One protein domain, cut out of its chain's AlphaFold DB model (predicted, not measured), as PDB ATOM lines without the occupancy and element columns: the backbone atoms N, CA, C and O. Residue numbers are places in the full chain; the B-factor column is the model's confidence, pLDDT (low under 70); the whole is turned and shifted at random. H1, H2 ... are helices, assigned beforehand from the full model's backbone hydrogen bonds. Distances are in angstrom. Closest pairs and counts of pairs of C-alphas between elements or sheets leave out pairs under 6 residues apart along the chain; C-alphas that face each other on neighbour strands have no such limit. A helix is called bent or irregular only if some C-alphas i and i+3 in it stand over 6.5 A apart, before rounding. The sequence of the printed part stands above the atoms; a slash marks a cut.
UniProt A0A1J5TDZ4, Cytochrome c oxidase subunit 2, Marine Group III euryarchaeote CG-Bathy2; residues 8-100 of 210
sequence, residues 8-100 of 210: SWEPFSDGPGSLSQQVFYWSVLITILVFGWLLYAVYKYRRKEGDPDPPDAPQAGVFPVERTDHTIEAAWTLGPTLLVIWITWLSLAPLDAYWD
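Overview. This is residues 8 to 100 of the 210 residues of the protein "Cytochrome c oxidase subunit 2" of Marine Group III euryarchaeote CG-Bathy2 (UniProt A0A1J5TDZ4). Two long helices, H1 and H2, run opposite ways as the two arms of a long, open U, coming within reach of each other only where residues 19 to 23 of H1 meet residues 87 to 91 of H2. At the far end, the long loop of residues 45 to 69 carries the chain from one arm to the other, while the short helix H3 sits just beyond the end of H2. The printed part has 93 residues, with three named helices in the order H1, H2, H3 and no named strand, and its class is all helix. It is extended, with a radius of gyration of the C-alphas of 21.4 A, and its C-alphas span 64 by 27 by 20 A, a rod in outline.

Arrangement. H1, residues 19 to 44, and H2, residues 70 to 92, only just touch, with 3 pairs of C-alphas within 8 A. The closest C-alphas of the two are those of Val 23 and Ile 87, 7.9 A apart. H1 touches H2 with residues 19 to 23 alone, and H2 touches H1 with residues 87 to 91 alone. Their lines stand at a shallow tilt of 22 degrees, opposite ways, and their centres are 15.9 A apart. H1 and H2 form a helical hairpin. H3, residues 95 to 99, is apart from H1. H2 and H3 meet only through their link. Every O i to N i+4 pair is within hydrogen-bond range in H1 and H3, and in H2 18 of 19 are.

Along the chain. H1 runs from Leu 19, with its C-alpha at (-0.794, -51.338, 25.376), to Lys 44, with its C-alpha at (-23.419, -51.735, -3.800), a length of 36.9 A from first to last C-alpha. H2 runs from His 70, with its C-alpha at (-3.791, -36.485, -5.482), to Leu 92, over 32.5 A. H2 is neither bent nor irregular, but only just: C-alphas 77 and 80 are 6.1 A apart. H3 has five residues, from Leu 95 to Trp 99, whose C-alpha is at (16.456, -53.330, 28.581).

Size, cuts and confidence. The two C-alphas farthest apart are those of Gly 50 and Asp 100, at 67.7 A. The first and last printed C-alphas, of Ser 8 and Asp 100, are 20.5 A apart. The printed part has no cut. The link from H1 to H2, with 25 residues, is long, and the link from H2 to H3, with 2 residues, is tight. Residues 27 to 55, of which 27 to 44 belong to H1, stand free, as do residues 58 to 63 and residues 67 to 82, of which 70 to 82 belong to H2. The mean pLDDT of the printed part is 82.3, and residues 8 to 17 of this model are under 70.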
ATOM      1  N   SER A   8      -1.698 -47.396  31.971       55.47
ATOM      2  CA  SER A   8      -2.163 -47.775  30.620       55.47
ATOM      3  C   SER A   8      -1.036 -48.043  29.607       55.47
ATOM      4  O   SER A   8      -1.282 -48.471  28.482       55.47
ATOM      5  N   TRP A   9       0.201 -47.760  29.995       51.38
ATOM      6  CA  TRP A   9       1.432 -47.954  29.236       51.38
ATOM      7  C   TRP A   9       2.308 -48.996  29.928       51.38
ATOM      8  O   TRP A   9       3.399 -49.289  29.440       51.38
ATOM      9  N   GLU A  10       1.832 -49.554  31.050       58.47
ATOM     10  CA  GLU A  10       2.499 -50.669  31.683       58.47
ATOM     11  C   GLU A  10       2.361 -51.894  30.786       58.47
ATOM     12  O   GLU A  10       1.246 -52.324  30.454       58.47
ATOM     13  N   PRO A  11       3.496 -52.445  30.364       53.22
ATOM     14  CA  PRO A  11       3.535 -53.425  29.297       53.22
ATOM     15  C   PRO A  11       3.093 -54.825  29.765       53.22
ATOM     16  O   PRO A  11       2.762 -55.663  28.931       53.22
ATOM     17  N   PHE A  12       2.977 -55.023  31.084       55.22
ATOM     18  CA  PHE A  12       2.463 -56.228  31.744       55.22
ATOM     19  C   PHE A  12       1.082 -56.040  32.386       55.22
ATOM     20  O   PHE A  12       0.615 -56.913  33.110       55.22
ATOM     21  N   SER A  13       0.421 -54.897  32.164       57.53
ATOM     22  CA  SER A  13      -0.898 -54.671  32.755       57.53
ATOM     23  C   SER A  13      -1.954 -55.563  32.094       57.53
ATOM     24  O   SER A  13      -2.292 -55.418  30.914       57.53
ATOM     25  N   ASP A  14      -2.527 -56.469  32.879       56.56
ATOM     26  CA  ASP A  14      -3.733 -57.196  32.510       56.56
ATOM     27  C   ASP A  14      -4.952 -56.334  32.850       56.56
ATOM     28  O   ASP A  14      -5.425 -56.280  33.984       56.56
ATOM     29  N   GLY A  15      -5.477 -55.599  31.866       57.22
ATOM     30  CA  GLY A  15      -6.668 -54.793  32.111       57.22
ATOM     31  C   GLY A  15      -7.097 -53.863  30.978       57.22
ATOM     32  O   GLY A  15      -6.323 -53.589  30.058       57.22
ATOM     33  N   PRO A  16      -8.353 -53.370  31.035       52.84
ATOM     34  CA  PRO A  16      -8.893 -52.397  30.091       52.84
ATOM     35  C   PRO A  16      -7.989 -51.166  29.993       52.84
ATOM     36  O   PRO A  16      -7.977 -50.326  30.887       52.84
ATOM     37  N   GLY A  17      -7.254 -51.057  28.882       64.62
ATOM     38  CA  GLY A  17      -6.374 -49.920  28.596       64.62
ATOM     39  C   GLY A  17      -4.879 -50.227  28.536       64.62
ATOM     40  O   GLY A  17      -4.129 -49.289  28.283       64.62
ATOM     41  N   SER A  18      -4.443 -51.480  28.700       73.25
ATOM     42  CA  SER A  18      -3.047 -51.874  28.454       73.25
ATOM     43  C   SER A  18      -2.624 -51.653  26.997       73.25
ATOM     44  O   SER A  18      -3.471 -51.573  26.099       73.25
ATOM     45  N   LEU A  19      -1.315 -51.574  26.729       73.69
ATOM     46  CA  LEU A  19      -0.794 -51.338  25.376       73.69
ATOM     47  C   LEU A  19      -1.303 -52.387  24.373       73.69
ATOM     48  O   LEU A  19      -1.748 -52.037  23.277       73.69
ATOM     49  N   SER A  20      -1.300 -53.666  24.759       76.19
ATOM     50  CA  SER A  20      -1.791 -54.764  23.918       76.19
ATOM     51  C   SER A  20      -3.279 -54.611  23.589       76.19
ATOM     52  O   SER A  20      -3.680 -54.766  22.434       76.19
ATOM     53  N   GLN A  21      -4.097 -54.212  24.566       77.94
ATOM     54  CA  GLN A  21      -5.518 -53.955  24.349       77.94
ATOM     55  C   GLN A  21      -5.770 -52.710  23.498       77.94
ATOM     56  O   GLN A  21      -6.654 -52.725  22.645       77.94
ATOM     57  N   GLN A  22      -4.984 -51.645  23.668       77.88
ATOM     58  CA  GLN A  22      -5.065 -50.463  22.808       77.88
ATOM     59  C   GLN A  22      -4.778 -50.827  21.347       77.88
ATOM     60  O   GLN A  22      -5.569 -50.485  20.464       77.88
ATOM     61  N   VAL A  23      -3.693 -51.567  21.083       81.75
ATOM     62  CA  VAL A  23      -3.352 -52.062  19.737       81.75
ATOM     63  C   VAL A  23      -4.462 -52.960  19.191       81.75
ATOM     64  O   VAL A  23      -4.837 -52.834  18.022       81.75
ATOM     65  N   PHE A  24      -5.046 -53.818  20.028       85.19
ATOM     66  CA  PHE A  24      -6.185 -54.649  19.651       85.19
ATOM     67  C   PHE A  24      -7.408 -53.806  19.248       85.19
ATOM     68  O   PHE A  24      -7.961 -54.020  18.170       85.19
ATOM     69  N   TYR A  25      -7.801 -52.803  20.041       86.56
ATOM     70  CA  TYR A  25      -8.938 -51.929  19.721       86.56
ATOM     71  C   TYR A  25      -8.723 -51.131  18.432       86.56
ATOM     72  O   TYR A  25      -9.633 -51.059  17.602       86.56
ATOM     73  N   TRP A  26      -7.520 -50.588  18.217       84.81
ATOM     74  CA  TRP A  26      -7.168 -49.930  16.955       84.81
ATOM     75  C   TRP A  26      -7.255 -50.896  15.771       84.81
ATOM     76  O   TRP A  26      -7.810 -50.549  14.728       84.81
ATOM     77  N   SER A  27      -6.781 -52.129  15.950       88.94
ATOM     78  CA  SER A  27      -6.839 -53.172  14.922       88.94
ATOM     79  C   SER A  27      -8.281 -53.552  14.571       88.94
ATOM     80  O   SER A  27      -8.622 -53.654  13.391       88.94
ATOM     81  N   VAL A  28      -9.160 -53.697  15.569       94.00
ATOM     82  CA  VAL A  28     -10.599 -53.954  15.369       94.00
ATOM     83  C   VAL A  28     -11.270 -52.788  14.642       94.00
ATOM     84  O   VAL A  28     -12.001 -53.014  13.678       94.00
ATOM     85  N   LEU A  29     -10.997 -51.545  15.047       92.00
ATOM     86  CA  LEU A  29     -11.547 -50.348  14.405       92.00
ATOM     87  C   LEU A  29     -11.175 -50.279  12.916       92.00
ATOM     88  O   LEU A  29     -12.047 -50.090  12.067       92.00
ATOM     89  N   ILE A  30      -9.892 -50.470  12.597       91.12
ATOM     90  CA  ILE A  30      -9.390 -50.457  11.215       91.12
ATOM     91  C   ILE A  30      -9.994 -51.612  10.419       91.12
ATOM     92  O   ILE A  30     -10.423 -51.412   9.284       91.12
ATOM     93  N   THR A  31     -10.096 -52.799  11.019       95.56
ATOM     94  CA  THR A  31     -10.729 -53.967  10.392       95.56
ATOM     95  C   THR A  31     -12.178 -53.662  10.021       95.56
ATOM     96  O   THR A  31     -12.568 -53.875   8.876       95.56
ATOM     97  N   ILE A  32     -12.970 -53.102  10.940       97.12
ATOM     98  CA  ILE A  32     -14.366 -52.731  10.670       97.12
ATOM     99  C   ILE A  32     -14.452 -51.687   9.555       97.12
ATOM    100  O   ILE A  32     -15.308 -51.806   8.684       97.12
ATOM    101  N   LEU A  33     -13.566 -50.690   9.542       94.69
ATOM    102  CA  LEU A  33     -13.546 -49.663   8.501       94.69
ATOM    103  C   LEU A  33     -13.232 -50.273   7.128       94.69
ATOM    104  O   LEU A  33     -13.994 -50.081   6.181       94.69
ATOM    105  N   VAL A  34     -12.142 -51.036   7.025       94.69
ATOM    106  CA  VAL A  34     -11.665 -51.619   5.763       94.69
ATOM    107  C   VAL A  34     -12.642 -52.666   5.243       94.69
ATOM    108  O   VAL A  34     -13.101 -52.569   4.104       94.69
ATOM    109  N   PHE A  35     -13.004 -53.651   6.068       97.19
ATOM    110  CA  PHE A  35     -13.933 -54.702   5.656       97.19
ATOM    111  C   PHE A  35     -15.351 -54.171   5.496       97.19
ATOM    112  O   PHE A  35     -16.041 -54.594   4.577       97.19
ATOM    113  N   GLY A  36     -15.790 -53.220   6.319       97.31
ATOM    114  CA  GLY A  36     -17.085 -52.564   6.156       97.31
ATOM    115  C   GLY A  36     -17.176 -51.816   4.827       97.31
ATOM    116  O   GLY A  36     -18.144 -52.000   4.090       97.31
ATOM    117  N   TRP A  37     -16.144 -51.044   4.473       96.25
ATOM    118  CA  TRP A  37     -16.064 -50.373   3.175       96.25
ATOM    119  C   TRP A  37     -16.005 -51.368   2.014       96.25
ATOM    120  O   TRP A  37     -16.723 -51.199   1.029       96.25
ATOM    121  N   LEU A  38     -15.212 -52.436   2.137       96.75
ATOM    122  CA  LEU A  38     -15.113 -53.488   1.127       96.75
ATOM    123  C   LEU A  38     -16.450 -54.205   0.932       96.75
ATOM    124  O   LEU A  38     -16.906 -54.341  -0.198       96.75
ATOM    125  N   LEU A  39     -17.110 -54.628   2.011       97.38
ATOM    126  CA  LEU A  39     -18.415 -55.288   1.958       97.38
ATOM    127  C   LEU A  39     -19.484 -54.359   1.386       97.38
ATOM    128  O   LEU A  39     -20.288 -54.792   0.563       97.38
ATOM    129  N   TYR A  40     -19.467 -53.081   1.764       97.12
ATOM    130  CA  TYR A  40     -20.332 -52.069   1.167       97.12
ATOM    131  C   TYR A  40     -20.071 -51.920  -0.335       97.12
ATOM    132  O   TYR A  40     -21.023 -51.921  -1.116       97.12
ATOM    133  N   ALA A  41     -18.807 -51.835  -0.756       94.81
ATOM    134  CA  ALA A  41     -18.440 -51.707  -2.159       94.81
ATOM    135  C   ALA A  41     -18.856 -52.948  -2.960       94.81
ATOM    136  O   ALA A  41     -19.483 -52.819  -4.010       94.81
ATOM    137  N   VAL A  42     -18.597 -54.144  -2.427       95.00
ATOM    138  CA  VAL A  42     -19.032 -55.413  -3.015       95.00
ATOM    139  C   VAL A  42     -20.549 -55.457  -3.120       95.00
ATOM    140  O   VAL A  42     -21.056 -55.791  -4.177       95.00
ATOM    141  N   TYR A  43     -21.291 -55.096  -2.074       95.00
ATOM    142  CA  TYR A  43     -22.753 -55.131  -2.089       95.00
ATOM    143  C   TYR A  43     -23.359 -54.104  -3.057       95.00
ATOM    144  O   TYR A  43     -24.254 -54.440  -3.836       95.00
ATOM    145  N   LYS A  44     -22.876 -52.857  -3.022       91.62
ATOM    146  CA  LYS A  44     -23.419 -51.735  -3.800       91.62
ATOM    147  C   LYS A  44     -23.030 -51.787  -5.274       91.62
ATOM    148  O   LYS A  44     -23.868 -51.489  -6.118       91.62
ATOM    149  N   TYR A  45     -21.782 -52.143  -5.575       88.38
ATOM    150  CA  TYR A  45     -21.231 -52.172  -6.934       88.38
ATOM    151  C   TYR A  45     -21.166 -53.594  -7.517       88.38
ATOM    152  O   TYR A  45     -20.490 -53.822  -8.521       88.38
ATOM    153  N   ARG A  46     -21.880 -54.563  -6.922       89.31
ATOM    154  CA  ARG A  46     -22.063 -55.899  -7.504       89.31
ATOM    155  C   ARG A  46     -22.756 -55.783  -8.861       89.31
ATOM    156  O   ARG A  46     -23.900 -55.330  -8.911       89.31
ATOM    157  N   ARG A  47     -22.121 -56.290  -9.921       84.56
ATOM    158  CA  ARG A  47     -22.768 -56.444 -11.231       84.56
ATOM    159  C   ARG A  47     -23.998 -57.341 -11.129       84.56
ATOM    160  O   ARG A  47     -23.947 -58.421 -10.538       84.56
ATOM    161  N   LYS A  48     -25.092 -56.898 -11.732       86.38
ATOM    162  CA  LYS A  48     -26.297 -57.686 -11.976       86.38
ATOM    163  C   LYS A  48     -26.357 -58.087 -13.444       86.38
ATOM    164  O   LYS A  48     -25.708 -57.495 -14.306       86.38
ATOM    165  N   GLU A  49     -27.129 -59.129 -13.720       83.12
ATOM    166  CA  GLU A  49     -27.374 -59.581 -15.084       83.12
ATOM    167  C   GLU A  49     -28.071 -58.465 -15.879       83.12
ATOM    168  O   GLU A  49     -29.104 -57.947 -15.453       83.12
ATOM    169  N   GLY A  50     -27.467 -58.060 -16.999       82.75
ATOM    170  CA  GLY A  50     -27.947 -56.957 -17.837       82.75
ATOM    171  C   GLY A  50     -27.352 -55.575 -17.536       82.75
ATOM    172  O   GLY A  50     -27.685 -54.632 -18.253       82.75
ATOM    173  N   ASP A  51     -26.468 -55.431 -16.539       83.31
ATOM    174  CA  ASP A  51     -25.762 -54.161 -16.321       83.31
ATOM    175  C   ASP A  51     -24.831 -53.852 -17.511       83.31
ATOM    176  O   ASP A  51     -24.037 -54.719 -17.901       83.31
ATOM    177  N   PRO A  52     -24.890 -52.632 -18.085       81.12
ATOM    178  CA  PRO A  52     -23.997 -52.237 -19.165       81.12
ATOM    179  C   PRO A  52     -22.546 -52.221 -18.681       81.12
ATOM    180  O   PRO A  52     -22.265 -51.996 -17.498       81.12
ATOM    181  N   ASP A  53     -21.609 -52.433 -19.606       79.62
ATOM    182  CA  ASP A  53     -20.201 -52.266 -19.275       79.62
ATOM    183  C   ASP A  53     -19.933 -50.825 -18.810       79.62
ATOM    184  O   ASP A  53     -20.509 -49.880 -19.361       79.62
ATOM    185  N   PRO A  54     -19.082 -50.638 -17.781       77.44
ATOM    186  CA  PRO A  54     -18.688 -49.317 -17.347       77.44
ATOM    187  C   PRO A  54     -18.142 -48.537 -18.547       77.44
ATOM    188  O   PRO A  54     -17.413 -49.120 -19.355       77.44
ATOM    189  N   PRO A  55     -18.423 -47.227 -18.637       71.94
ATOM    190  CA  PRO A  55     -17.932 -46.389 -19.734       71.94
ATOM    191  C   PRO A  55     -16.402 -46.439 -19.884       71.94
ATOM    192  O   PRO A  55     -15.880 -46.246 -20.977       71.94
ATOM    193  N   ASP A  56     -15.704 -46.798 -18.805       70.38
ATOM    194  CA  ASP A  56     -14.249 -46.791 -18.704       70.38
ATOM    195  C   ASP A  56     -13.677 -48.221 -18.650       70.38
ATOM    196  O   ASP A  56     -12.594 -48.451 -18.106       70.38
ATOM    197  N   ALA A  57     -14.426 -49.216 -19.141       74.25
ATOM    198  CA  ALA A  57     -13.941 -50.588 -19.237       74.25
ATOM    199  C   ALA A  57     -12.652 -50.637 -20.087       74.25
ATOM    200  O   ALA A  57     -12.589 -49.971 -21.122       74.25
ATOM    201  N   PRO A  58     -11.621 -51.404 -19.682       74.69
ATOM    202  CA  PRO A  58     -10.365 -51.462 -20.419       74.69
ATOM    203  C   PRO A  58     -10.598 -51.993 -21.840       74.69
ATOM    204  O   PRO A  58     -11.065 -53.116 -22.027       74.69
ATOM    205  N   GLN A  59     -10.266 -51.177 -22.840       76.50
ATOM    206  CA  GLN A  59     -10.378 -51.513 -24.260       76.50
ATOM    207  C   GLN A  59      -8.985 -51.742 -24.851       76.50
ATOM    208  O   GLN A  59      -8.056 -50.969 -24.613       76.50
ATOM    209  N   ALA A  60      -8.827 -52.813 -25.632       80.00
ATOM    210  CA  ALA A  60      -7.550 -53.143 -26.255       80.00
ATOM    211  C   ALA A  60      -7.101 -52.020 -27.210       80.00
ATOM    212  O   ALA A  60      -7.826 -51.656 -28.132       80.00
ATOM    213  N   GLY A  61      -5.894 -51.492 -26.994       78.75
ATOM    214  CA  GLY A  61      -5.306 -50.434 -27.825       78.75
ATOM    215  C   GLY A  61      -5.662 -48.998 -27.419       78.75
ATOM    216  O   GLY A  61      -5.205 -48.072 -28.083       78.75
ATOM    217  N   VAL A  62      -6.424 -48.797 -26.337       79.75
ATOM    218  CA  VAL A  62      -6.717 -47.471 -25.767       79.75
ATOM    219  C   VAL A  62      -5.978 -47.327 -24.438       79.75
ATOM    220  O   VAL A  62      -5.987 -48.246 -23.618       79.75
ATOM    221  N   PHE A  63      -5.322 -46.186 -24.212       76.31
ATOM    222  CA  PHE A  63      -4.738 -45.897 -22.903       76.31
ATOM    223  C   PHE A  63      -5.855 -45.758 -21.854       76.31
ATOM    224  O   PHE A  63      -6.854 -45.091 -22.134       76.31
ATOM    225  N   PRO A  64      -5.721 -46.378 -20.667       74.38
ATOM    226  CA  PRO A  64      -6.711 -46.249 -19.606       74.38
ATOM    227  C   PRO A  64      -6.935 -44.785 -19.223       74.38
ATOM    228  O   PRO A  64      -5.999 -43.988 -19.215       74.38
ATOM    229  N   VAL A  65      -8.172 -44.441 -18.867       72.00
ATOM    230  CA  VAL A  65      -8.493 -43.123 -18.309       72.00
ATOM    231  C   VAL A  65      -7.821 -42.998 -16.939       72.00
ATOM    232  O   VAL A  65      -8.049 -43.838 -16.065       72.00
ATOM    233  N   GLU A  66      -7.001 -41.965 -16.735       75.25
ATOM    234  CA  GLU A  66      -6.389 -41.699 -15.431       75.25
ATOM    235  C   GLU A  66      -7.463 -41.297 -14.411       75.25
ATOM    236  O   GLU A  66      -8.236 -40.363 -14.627       75.25
ATOM    237  N   ARG A  67      -7.519 -42.016 -13.284       71.88
ATOM    238  CA  ARG A  67      -8.418 -41.734 -12.154       71.88
ATOM    239  C   ARG A  67      -7.622 -41.304 -10.925       71.88
ATOM    240  O   ARG A  67      -7.794 -41.852  -9.838       71.88
ATOM    241  N   THR A  68      -6.720 -40.359 -11.135       79.81
ATOM    242  CA  THR A  68      -5.818 -39.865 -10.101       79.81
ATOM    243  C   THR A  68      -6.450 -38.675  -9.399       79.81
ATOM    244  O   THR A  68      -6.722 -37.647 -10.016       79.81
ATOM    245  N   ASP A  69      -6.664 -38.811  -8.096       89.31
ATOM    246  CA  ASP A  69      -6.967 -37.686  -7.223       89.31
ATOM    247  C   ASP A  69      -5.876 -37.605  -6.158       89.31
ATOM    248  O   ASP A  69      -5.880 -38.344  -5.170       89.31
ATOM    249  N   HIS A  70      -4.935 -36.682  -6.369       89.50
ATOM    250  CA  HIS A  70      -3.791 -36.485  -5.482       89.50
ATOM    251  C   HIS A  70      -4.191 -36.147  -4.042       89.50
ATOM    252  O   HIS A  70      -3.406 -36.354  -3.117       89.50
ATOM    253  N   THR A  71      -5.406 -35.630  -3.825       90.88
ATOM    254  CA  THR A  71      -5.888 -35.334  -2.474       90.88
ATOM    255  C   THR A  71      -6.224 -36.610  -1.713       90.88
ATOM    256  O   THR A  71      -5.842 -36.749  -0.549       90.88
ATOM    257  N   ILE A  72      -6.870 -37.575  -2.374       90.69
ATOM    258  CA  ILE A  72      -7.193 -38.867  -1.767       90.69
ATOM    259  C   ILE A  72      -5.907 -39.692  -1.617       90.69
ATOM    260  O   ILE A  72      -5.687 -40.275  -0.554       90.69
ATOM    261  N   GLU A  73      -5.013 -39.634  -2.614       92.25
ATOM    262  CA  GLU A  73      -3.675 -40.242  -2.549       92.25
ATOM    263  C   GLU A  73      -2.880 -39.776  -1.333       92.25
ATOM    264  O   GLU A  73      -2.342 -40.589  -0.574       92.25
ATOM    265  N   ALA A  74      -2.849 -38.463  -1.101       95.38
ATOM    266  CA  ALA A  74      -2.211 -37.893   0.072       95.38
ATOM    267  C   ALA A  74      -2.902 -38.349   1.366       95.38
ATOM    268  O   ALA A  74      -2.218 -38.712   2.322       95.38
ATOM    269  N   ALA A  75      -4.238 -38.387   1.403       92.38
ATOM    270  CA  ALA A  75      -4.991 -38.780   2.591       92.38
ATOM    271  C   ALA A  75      -4.711 -40.233   3.023       92.38
ATOM    272  O   ALA A  75      -4.410 -40.467   4.197       92.38
ATOM    273  N   TRP A  76      -4.751 -41.205   2.101       91.44
ATOM    274  CA  TRP A  76      -4.482 -42.613   2.440       91.44
ATOM    275  C   TRP A  76      -2.997 -42.930   2.615       91.44
ATOM    276  O   TRP A  76      -2.664 -44.014   3.084       91.44
ATOM    277  N   THR A  77      -2.100 -42.020   2.241       94.75
ATOM    278  CA  THR A  77      -0.664 -42.168   2.504       94.75
ATOM    279  C   THR A  77      -0.311 -41.580   3.867       94.75
ATOM    280  O   THR A  77       0.296 -42.248   4.704       94.75
ATOM    281  N   LEU A  78      -0.736 -40.340   4.133       96.50
ATOM    282  CA  LEU A  78      -0.439 -39.636   5.380       96.50
ATOM    283  C   LEU A  78      -1.167 -40.248   6.577       96.50
ATOM    284  O   LEU A  78      -0.559 -40.387   7.632       96.50
ATOM    285  N   GLY A  79      -2.433 -40.650   6.425       91.44
ATOM    286  CA  GLY A  79      -3.229 -41.217   7.518       91.44
ATOM    287  C   GLY A  79      -2.578 -42.449   8.168       91.44
ATOM    288  O   GLY A  79      -2.229 -42.389   9.348       91.44
ATOM    289  N   PRO A  80      -2.348 -43.548   7.422       90.94
ATOM    290  CA  PRO A  80      -1.667 -44.734   7.939       90.94
ATOM    291  C   PRO A  80      -0.239 -44.453   8.414       90.94
ATOM    292  O   PRO A  80       0.180 -45.008   9.425       90.94
ATOM    293  N   THR A  81       0.493 -43.555   7.746       95.50
ATOM    294  CA  THR A  81       1.851 -43.177   8.172       95.50
ATOM    295  C   THR A  81       1.842 -42.519   9.553       95.50
ATOM    296  O   THR A  81       2.605 -42.920  10.429       95.50
ATOM    297  N   LEU A  82       0.953 -41.548   9.786       94.62
ATOM    298  CA  LEU A  82       0.809 -40.888  11.086       94.62
ATOM    299  C   LEU A  82       0.354 -41.866  12.174       94.62
ATOM    300  O   LEU A  82       0.851 -41.797  13.296       94.62
ATOM    301  N   LEU A  83      -0.537 -42.804  11.840       88.19
ATOM    302  CA  LEU A  83      -0.956 -43.865  12.755       88.19
ATOM    303  C   LEU A  83       0.222 -44.767  13.155       88.19
ATOM    304  O   LEU A  83       0.385 -45.063  14.336       88.19
ATOM    305  N   VAL A  84       1.058 -45.188  12.200       90.81
ATOM    306  CA  VAL A  84       2.240 -46.014  12.492       90.81
ATOM    307  C   VAL A  84       3.246 -45.241  13.341       90.81
ATOM    308  O   VAL A  84       3.750 -45.797  14.313       90.81
ATOM    309  N   ILE A  85       3.501 -43.963  13.037       93.44
ATOM    310  CA  ILE A  85       4.369 -43.098  13.856       93.44
ATOM    311  C   ILE A  85       3.843 -43.019  15.293       93.44
ATOM    312  O   ILE A  85       4.614 -43.173  16.239       93.44
ATOM    313  N   TRP A  86       2.533 -42.831  15.458       87.12
ATOM    314  CA  TRP A  86       1.886 -42.790  16.766       87.12
ATOM    315  C   TRP A  86       2.047 -44.104  17.544       87.12
ATOM    316  O   TRP A  86       2.519 -44.082  18.678       87.12
ATOM    317  N   ILE A  87       1.720 -45.251  16.935       84.31
ATOM    318  CA  ILE A  87       1.857 -46.564  17.589       84.31
ATOM    319  C   ILE A  87       3.329 -46.857  17.910       84.31
ATOM    320  O   ILE A  87       3.630 -47.342  18.993       84.31
ATOM    321  N   THR A  88       4.253 -46.504  17.014       86.94
ATOM    322  CA  THR A  88       5.699 -46.674  17.235       86.94
ATOM    323  C   THR A  88       6.167 -45.881  18.447       86.94
ATOM    324  O   THR A  88       6.915 -46.397  19.270       86.94
ATOM    325  N   TRP A  89       5.709 -44.638  18.585       85.69
ATOM    326  CA  TRP A  89       6.055 -43.811  19.733       85.69
ATOM    327  C   TRP A  89       5.549 -44.408  21.055       85.69
ATOM    328  O   TRP A  89       6.304 -44.439  22.025       85.69
ATOM    329  N   LEU A  90       4.329 -44.962  21.078       80.06
ATOM    330  CA  LEU A  90       3.811 -45.694  22.241       80.06
ATOM    331  C   LEU A  90       4.649 -46.945  22.558       80.06
ATOM    332  O   LEU A  90       4.958 -47.187  23.720       80.06
ATOM    333  N   SER A  91       5.052 -47.709  21.538       81.25
ATOM    334  CA  SER A  91       5.847 -48.934  21.710       81.25
ATOM    335  C   SER A  91       7.282 -48.683  22.178       81.25
ATOM    336  O   SER A  91       7.859 -49.541  22.839       81.25
ATOM    337  N   LEU A  92       7.876 -47.535  21.837       84.75
ATOM    338  CA  LEU A  92       9.239 -47.186  22.257       84.75
ATOM    339  C   LEU A  92       9.301 -46.634  23.688       84.75
ATOM    340  O   LEU A  92      10.348 -46.722  24.322       84.75
ATOM    341  N   ALA A  93       8.206 -46.078  24.210       77.75
ATOM    342  CA  ALA A  93       8.178 -45.458  25.535       77.75
ATOM    343  C   ALA A  93       8.590 -46.382  26.709       77.75
ATOM    344  O   ALA A  93       9.322 -45.904  27.575       77.75
ATOM    345  N   PRO A  94       8.185 -47.670  26.776       75.94
ATOM    346  CA  PRO A  94       8.592 -48.570  27.860       75.94
ATOM    347  C   PRO A  94       9.942 -49.269  27.624       75.94
ATOM    348  O   PRO A  94      10.352 -50.073  28.457       75.94
ATOM    349  N   LEU A  95      10.632 -49.006  26.506       80.06
ATOM    350  CA  LEU A  95      11.803 -49.783  26.087       80.06
ATOM    351  C   LEU A  95      12.936 -49.739  27.124       80.06
ATOM    352  O   LEU A  95      13.477 -50.782  27.481       80.06
ATOM    353  N   ASP A  96      13.240 -48.559  27.664       78.00
ATOM    354  CA  ASP A  96      14.316 -48.396  28.648       78.00
ATOM    355  C   ASP A  96      14.054 -49.191  29.937       78.00
ATOM    356  O   ASP A  96      14.989 -49.713  30.532       78.00
ATOM    357  N   ALA A  97      12.791 -49.340  30.354       74.69
ATOM    358  CA  ALA A  97      12.458 -50.124  31.542       74.69
ATOM    359  C   ALA A  97      12.778 -51.616  31.351       74.69
ATOM    360  O   ALA A  97      13.234 -52.265  32.284       74.69
ATOM    361  N   TYR A  98      12.580 -52.156  30.145       73.50
ATOM    362  CA  TYR A  98      12.864 -53.559  29.839       73.50
ATOM    363  C   TYR A  98      14.352 -53.863  29.719       73.50
ATOM    364  O   TYR A  98      14.829 -54.844  30.280       73.50
ATOM    365  N   TRP A  99      15.068 -53.043  28.949       76.44
ATOM    366  CA  TRP A  99      16.456 -53.330  28.581       76.44
ATOM    367  C   TRP A  99      17.464 -52.927  29.652       76.44
ATOM    368  O   TRP A  99      18.616 -53.354  29.588       76.44
ATOM    369  N   ASP A 100      17.054 -52.128  30.634       81.38
ATOM    370  CA  ASP A 100      17.902 -51.800  31.770       81.38
ATOM    371  C   ASP A 100      17.776 -52.857  32.874       81.38
ATOM    372  O   ASP A 100      16.936 -52.778  33.774       81.38
TER     373      ASP A 100